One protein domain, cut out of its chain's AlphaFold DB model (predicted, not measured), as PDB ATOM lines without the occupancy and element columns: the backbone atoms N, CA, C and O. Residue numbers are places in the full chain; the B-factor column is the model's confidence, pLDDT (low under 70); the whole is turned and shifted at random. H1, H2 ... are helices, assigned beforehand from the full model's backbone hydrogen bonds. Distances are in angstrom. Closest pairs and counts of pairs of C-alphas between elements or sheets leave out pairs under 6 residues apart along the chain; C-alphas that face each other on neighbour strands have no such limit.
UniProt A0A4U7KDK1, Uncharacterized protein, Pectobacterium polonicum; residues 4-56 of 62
ATOM      1  N   ARG A   4     257.375 223.812 168.938       61.16
ATOM      2  CA  ARG A   4     255.987 224.188 168.639       61.16
ATOM      3  C   ARG A   4     255.418 223.431 167.438       61.16
ATOM      4  O   ARG A   4     254.226 223.144 167.404       61.16
ATOM      5  N   THR A   5     256.272 223.066 166.480       63.47
ATOM      6  CA  THR A   5     255.843 222.342 165.282       63.47
ATOM      7  C   THR A   5     255.478 220.898 165.575       63.47
ATOM      8  O   THR A   5     254.489 220.380 165.066       63.47
ATOM      9  N   ARG A   6     256.236 220.258 166.462       61.12
ATOM     10  CA  ARG A   6     255.976 218.879 166.876       61.12
ATOM     11  C   ARG A   6     254.723 218.759 167.747       61.12
ATOM     12  O   ARG A   6     253.981 217.793 167.595       61.12
ATOM     13  N   ALA A   7     254.491 219.732 168.629       68.31
ATOM     14  CA  ALA A   7     253.305 219.765 169.484       68.31
ATOM     15  C   ALA A   7     252.014 219.822 168.652       68.31
ATOM     16  O   ALA A   7     251.138 218.987 168.822       68.31
ATOM     17  N   ASP A   8     251.955 220.729 167.679       68.12
ATOM     18  CA  ASP A   8     250.776 220.928 166.831       68.12
ATOM     19  C   ASP A   8     250.464 219.704 165.937       68.12
ATOM     20  O   ASP A   8     249.312 219.316 165.808       68.12
ATOM     21  N   LEU A   9     251.479 218.995 165.416       68.25
ATOM     22  CA  LEU A   9     251.260 217.715 164.711       68.25
ATOM     23  C   LEU A   9     250.679 216.617 165.618       68.25
ATOM     24  O   LEU A   9     249.898 215.787 165.156       68.25
ATOM     25  N   THR A  10     251.086 216.599 166.889       70.62
ATOM     26  CA  THR A  10     250.663 215.581 167.862       70.62
ATOM     27  C   THR A  10     249.236 215.845 168.348       70.62
ATOM     28  O   THR A  10     248.439 214.915 168.426       70.62
ATOM     29  N   GLU A  11     248.891 217.108 168.612       74.38
ATOM     30  CA  GLU A  11     247.537 217.528 169.002       74.38
ATOM     31  C   GLU A  11     246.511 217.300 167.880       74.38
ATOM     32  O   GLU A  11     245.416 216.798 168.133       74.38
ATOM     33  N   ASN A  12     246.881 217.562 166.622       72.25
ATOM     34  CA  ASN A  12     245.988 217.316 165.485       72.25
ATOM     35  C   ASN A  12     245.742 215.817 165.250       72.25
ATOM     36  O   ASN A  12     244.652 215.431 164.844       72.25
ATOM     37  N   ALA A  13     246.742 214.959 165.494       72.94
ATOM     38  CA  ALA A  13     246.558 213.507 165.427       72.94
ATOM     39  C   ALA A  13     245.627 213.000 166.540       72.94
ATOM     40  O   ALA A  13     244.759 212.174 166.284       72.94
ATOM     41  N   ARG A  14     245.762 213.549 167.753       78.00
ATOM     42  CA  ARG A  14     244.866 213.244 168.875       78.00
ATOM     43  C   ARG A  14     243.424 213.680 168.601       78.00
ATOM     44  O   ARG A  14     242.506 212.922 168.876       78.00
ATOM     45  N   THR A  15     243.230 214.867 168.027       79.31
ATOM     46  CA  THR A  15     241.892 215.416 167.745       79.31
ATOM     47  C   THR A  15     241.112 214.570 166.727       79.31
ATOM     48  O   THR A  15     239.912 214.364 166.903       79.31
ATOM     49  N   ASP A  16     241.779 214.055 165.688       78.56
ATOM     50  CA  ASP A  16     241.170 213.154 164.693       78.56
ATOM     51  C   ASP A  16     240.708 211.829 165.331       78.56
ATOM     52  O   ASP A  16     239.579 211.377 165.119       78.56
ATOM     53  N   ASP A  17     241.548 211.254 166.198       82.00
ATOM     54  CA  ASP A  17     241.210 210.051 166.962       82.00
ATOM     55  C   ASP A  17     240.041 210.281 167.933       82.00
ATOM     56  O   ASP A  17     239.116 209.465 167.981       82.00
ATOM     57  N   ASP A  18     240.035 211.396 168.665       85.50
ATOM     58  CA  ASP A  18     238.969 211.733 169.615       85.50
ATOM     59  C   ASP A  18     237.619 211.921 168.903       85.50
ATOM     60  O   ASP A  18     236.594 211.404 169.361       85.50
ATOM     61  N   LEU A  19     237.599 212.593 167.744       82.75
ATOM     62  CA  LEU A  19     236.383 212.756 166.942       82.75
ATOM     63  C   LEU A  19     235.845 211.398 166.477       82.75
ATOM     64  O   LEU A  19     234.642 211.151 166.550       82.75
ATOM     65  N   ARG A  20     236.729 210.492 166.049       84.75
ATOM     66  CA  ARG A  20     236.354 209.133 165.641       84.75
ATOM     67  C   ARG A  20     235.745 208.339 166.796       84.75
ATOM     68  O   ARG A  20     234.737 207.656 166.602       84.75
ATOM     69  N   VAL A  21     236.315 208.454 167.998       89.38
ATOM     70  CA  VAL A  21     235.768 207.834 169.216       89.38
ATOM     71  C   VAL A  21     234.378 208.383 169.532       89.38
ATOM     72  O   VAL A  21     233.463 207.604 169.799       89.38
ATOM     73  N   LEU A  22     234.186 209.703 169.455       88.00
ATOM     74  CA  LEU A  22     232.886 210.336 169.683       88.00
ATOM     75  C   LEU A  22     231.850 209.911 168.635       88.00
ATOM     76  O   LEU A  22     230.729 209.552 168.997       88.00
ATOM     77  N   SER A  23     232.227 209.870 167.356       86.81
ATOM     78  CA  SER A  23     231.345 209.404 166.284       86.81
ATOM     79  C   SER A  23     230.866 207.976 166.523       86.81
ATOM     80  O   SER A  23     229.676 207.693 166.374       86.81
ATOM     81  N   GLN A  24     231.759 207.096 166.982       89.00
ATOM     82  CA  GLN A  24     231.409 205.722 167.326       89.00
ATOM     83  C   GLN A  24     230.534 205.627 168.585       89.00
ATOM     84  O   GLN A  24     229.588 204.838 168.611       89.00
ATOM     85  N   ALA A  25     230.837 206.407 169.626       92.75
ATOM     86  CA  ALA A  25     230.119 206.373 170.901       92.75
ATOM     87  C   ALA A  25     228.680 206.896 170.783       92.75
ATOM     88  O   ALA A  25     227.774 206.368 171.426       92.75
ATOM     89  N   PHE A  26     228.465 207.909 169.944       91.44
ATOM     90  CA  PHE A  26     227.172 208.575 169.784       91.44
ATOM     91  C   PHE A  26     226.433 208.193 168.498       91.44
ATOM     92  O   PHE A  26     225.372 208.749 168.230       91.44
ATOM     93  N   SER A  27     226.960 207.240 167.717       89.88
ATOM     94  CA  SER A  27     226.402 206.861 166.407       89.88
ATOM     95  C   SER A  27     226.156 208.083 165.513       89.88
ATOM     96  O   SER A  27     225.101 208.215 164.890       89.88
ATOM     97  N   LEU A  28     227.115 209.015 165.505       85.56
ATOM     98  CA  LEU A  28     227.023 210.213 164.678       85.56
ATOM     99  C   LEU A  28     227.082 209.813 163.197       85.56
ATOM    100  O   LEU A  28     227.733 208.820 162.856       85.56
ATOM    101  N   PRO A  29     226.423 210.572 162.306       84.56
ATOM    102  CA  PRO A  29     226.601 210.388 160.872       84.56
ATOM    103  C   PRO A  29     228.076 210.546 160.491       84.56
ATOM    104  O   PRO A  29     228.851 211.160 161.222       84.56
ATOM    105  N   GLU A  30     228.470 210.012 159.338       79.50
ATOM    106  CA  GLU A  30     229.824 210.211 158.825       79.50
ATOM    107  C   GLU A  30     230.073 211.710 158.603       79.50
ATOM    108  O   GLU A  30     229.391 212.361 157.809       79.50
ATOM    109  N   ILE A  31     231.030 212.274 159.344       77.62
ATOM    110  CA  ILE A  31     231.440 213.671 159.213       77.62
ATOM    111  C   ILE A  31     232.795 213.668 158.524       77.62
ATOM    112  O   ILE A  31     233.775 213.161 159.067       77.62
ATOM    113  N   SER A  32     232.864 214.265 157.336       77.44
ATOM    114  CA  SER A  32     234.134 214.529 156.664       77.44
ATOM    115  C   SER A  32     234.873 215.643 157.402       77.44
ATOM    116  O   SER A  32     234.731 216.824 157.081       77.44
ATOM    117  N   TYR A  33     235.629 215.273 158.434       79.12
ATOM    118  CA  TYR A  33     236.476 216.213 159.154       79.12
ATOM    119  C   TYR A  33     237.638 216.657 158.262       79.12
ATOM    120  O   TYR A  33     238.364 215.837 157.703       79.12
ATOM    121  N   ILE A  34     237.799 217.971 158.115       78.25
ATOM    122  CA  ILE A  34     238.880 218.575 157.337       78.25
ATOM    123  C   ILE A  34     239.672 219.481 158.272       78.25
ATOM    124  O   ILE A  34     239.196 220.534 158.699       78.25
ATOM    125  N   ASP A  35     240.907 219.083 158.560       79.38
ATOM    126  CA  ASP A  35     241.850 219.892 159.326       79.38
ATOM    127  C   ASP A  35     242.502 220.951 158.416       79.38
ATOM    128  O   ASP A  35     243.541 220.736 157.779       79.38
ATOM    129  N   ILE A  36     241.859 222.121 158.347       82.12
ATOM    130  CA  ILE A  36     242.311 223.271 157.546       82.12
ATOM    131  C   ILE A  36     243.684 223.768 158.027       82.12
ATOM    132  O   ILE A  36     244.515 224.192 157.219       82.12
ATOM    133  N   SER A  37     243.956 223.676 159.331       79.75
ATOM    134  CA  SER A  37     245.219 224.111 159.934       79.75
ATOM    135  C   SER A  37     246.381 223.227 159.482       79.75
ATOM    136  O   SER A  37     247.427 223.742 159.073       79.75
ATOM    137  N   ARG A  38     246.191 221.902 159.462       79.81
ATOM    138  CA  ARG A  38     247.167 220.944 158.922       79.81
ATOM    139  C   ARG A  38     247.439 221.189 157.445       79.81
ATOM    140  O   ARG A  38     248.607 221.217 157.052       79.81
ATOM    141  N   GLN A  39     246.400 221.383 156.635       81.50
ATOM    142  CA  GLN A  39     246.570 221.638 155.203       81.50
ATOM    143  C   GLN A  39     247.331 222.945 154.952       81.50
ATOM    144  O   GLN A  39     248.310 222.958 154.204       81.50
ATOM    145  N   ALA A  40     246.947 224.032 155.628       85.31
ATOM    146  CA  ALA A  40     247.634 225.315 155.525       85.31
ATOM    147  C   ALA A  40     249.098 225.221 155.975       85.31
ATOM    148  O   ALA A  40     249.978 225.859 155.389       85.31
ATOM    149  N   ARG A  41     249.384 224.418 157.003       82.56
ATOM    150  CA  ARG A  41     250.747 224.194 157.475       82.56
ATOM    151  C   ARG A  41     251.579 223.393 156.483       82.56
ATOM    152  O   ARG A  41     252.730 223.754 156.252       82.56
ATOM    153  N   LEU A  42     251.022 222.328 155.911       81.62
ATOM    154  CA  LEU A  42     251.711 221.535 154.898       81.62
ATOM    155  C   LEU A  42     252.110 222.424 153.716       81.62
ATOM    156  O   LEU A  42     253.278 222.429 153.335       81.62
ATOM    157  N   SER A  43     251.190 223.260 153.229       82.19
ATOM    158  CA  SER A  43     251.480 224.242 152.177       82.19
ATOM    159  C   SER A  43     252.587 225.226 152.575       82.19
ATOM    160  O   SER A  43     253.490 225.486 151.784       82.19
ATOM    161  N   GLN A  44     252.578 225.736 153.812       83.69
ATOM    162  CA  GLN A  44     253.644 226.613 154.319       83.69
ATOM    163  C   GLN A  44     255.001 225.902 154.427       83.69
ATOM    164  O   GLN A  44     256.038 226.498 154.136       83.69
ATOM    165  N   MET A  45     255.015 224.634 154.842       81.38
ATOM    166  CA  MET A  45     256.236 223.829 154.903       81.38
ATOM    167  C   MET A  45     256.801 223.568 153.508       81.38
ATOM    168  O   MET A  45     258.004 223.726 153.315       81.38
ATOM    169  N   MET A  46     255.943 223.234 152.539       77.44
ATOM    170  CA  MET A  46     256.347 223.069 151.140       77.44
ATOM    171  C   MET A  46     256.909 224.375 150.565       77.44
ATOM    172  O   MET A  46     257.987 224.363 149.982       77.44
ATOM    173  N   ALA A  47     256.264 225.516 150.824       79.81
ATOM    174  CA  ALA A  47     256.766 226.824 150.396       79.81
ATOM    175  C   ALA A  47     258.128 227.191 151.022       79.81
ATOM    176  O   ALA A  47     258.936 227.880 150.405       79.81
ATOM    177  N   ARG A  48     258.401 226.734 152.252       80.25
ATOM    178  CA  ARG A  48     259.672 226.985 152.950       80.25
ATOM    179  C   ARG A  48     260.830 226.138 152.417       80.25
ATOM    180  O   ARG A  48     261.988 226.503 152.621       80.25
ATOM    181  N   TRP A  49     260.535 225.023 151.762       79.19
ATOM    182  CA  TRP A  49     261.523 224.084 151.239       79.19
ATOM    183  C   TRP A  49     261.317 223.883 149.735       79.19
ATOM    184  O   TRP A  49     260.913 222.799 149.319       79.19
ATOM    185  N   PRO A  50     261.631 224.898 148.907       68.88
ATOM    186  CA  PRO A  50     261.428 224.825 147.457       68.88
ATOM    187  C   PRO A  50     262.183 223.656 146.797       68.88
ATOM    188  O   PRO A  50     261.696 223.088 145.832       68.88
ATOM    189  N   LEU A  51     263.309 223.208 147.373       69.50
ATOM    190  CA  LEU A  51     264.063 222.031 146.904       69.50
ATOM    191  C   LEU A  51     263.289 220.700 147.011       69.50
ATOM    192  O   LEU A  51     263.655 219.726 146.363       69.50
ATOM    193  N   LEU A  52     262.228 220.622 147.825       65.50
ATOM    194  CA  LEU A  52     261.340 219.450 147.846       65.50
ATOM    195  C   LEU A  52     260.382 219.422 146.651       65.50
ATOM    196  O   LEU A  52     259.859 218.356 146.332       65.50
ATOM    197  N   ASP A  53     260.145 220.565 146.009       63.53
ATOM    198  CA  ASP A  53     259.319 220.650 144.806       63.53
ATOM    199  C   ASP A  53     260.069 220.084 143.590       63.53
ATOM    200  O   ASP A  53     259.499 219.342 142.797       63.53
ATOM    201  N   GLU A  54     261.388 220.298 143.518       63.94
ATOM    202  CA  GLU A  54     262.258 219.697 142.492       63.94
ATOM    203  C   GLU A  54     262.312 218.159 142.575       63.94
ATOM    204  O   GLU A  54     262.503 217.489 141.565       63.94
ATOM    205  N   LEU A  55     262.085 217.572 143.757       64.88
ATOM    206  CA  LEU A  55     262.023 216.113 143.950       64.88
ATOM    207  C   LEU A  55     260.678 215.491 143.543       64.88
ATOM    208  O   LEU A  55     260.551 214.265 143.513       64.88
ATOM    209  N   LYS A  56     259.661 216.316 143.275       63.16
ATOM    210  CA  LYS A  56     258.369 215.858 142.753       63.16
ATOM    211  C   LYS A  56     258.415 215.592 141.249       63.16
ATOM    212  O   LYS A  56     257.558 214.855 140.758       63.16
TER     213      LYS A  56
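Overview. This is residues 4 to 56 of the 62 residues of an uncharacterized protein of Pectobacterium polonicum (UniProt A0A4U7KDK1). One long helix, H1, is followed by a link that folds back, and a second helix, H2, returns the opposite way in a loose arrangement with few contacts. The part of H2 from residue 42 on sticks out with the rest of the printed part up to residue 56, and the small helix H3 lies in this free arm. The printed part has 53 residues with three named helices, H1, H2 and H3 in that order, and no named strand; the class is all helix. The whole is only just extended, close to loose, with a radius of gyration of the C-alphas of 15.0 A, and spans 45 by 23 by 15 A.

Along the chain. H1 runs from residue 4 to 26, 32.8 A from first to last C-alpha, beginning with C-alpha 4 at (255.987, 224.188, 168.639) and ending with C-alpha 26 at (227.172, 208.575, 169.784). H2 holds residues 36 to 48 and is 18.3 A long. H3, residues 51 to 54, ends with C-alpha 54 at (262.258, 219.697, 142.492).

Arrangement. H1 and H2 are close but not clearly touching; their closest C-alphas, those of Asn 12 and Arg 38, are 7.6 A apart. They run opposite ways at a shallow tilt of 27 degrees. H2 and H3 are also close but not clearly touching, with the closest C-alphas, those of Met 46 and Leu 52, 7.0 A apart. H1 and H3 are apart. In H1 and H2 every O i to N i+4 pair is within hydrogen-bond range; H3 is too short for such a pair, and its one O i to N i+3 pair is not within range.

Size, cuts and confidence. The C-alphas of Phe 26 and Glu 54, the two farthest apart, are 45.8 A from each other. The printed part has no cut. The link from H1 to H2 is short and that from H2 to H3 is tight. Mean pLDDT of the printed part is 77.7, with residues 4 to 9 and 50 to 56 under 70.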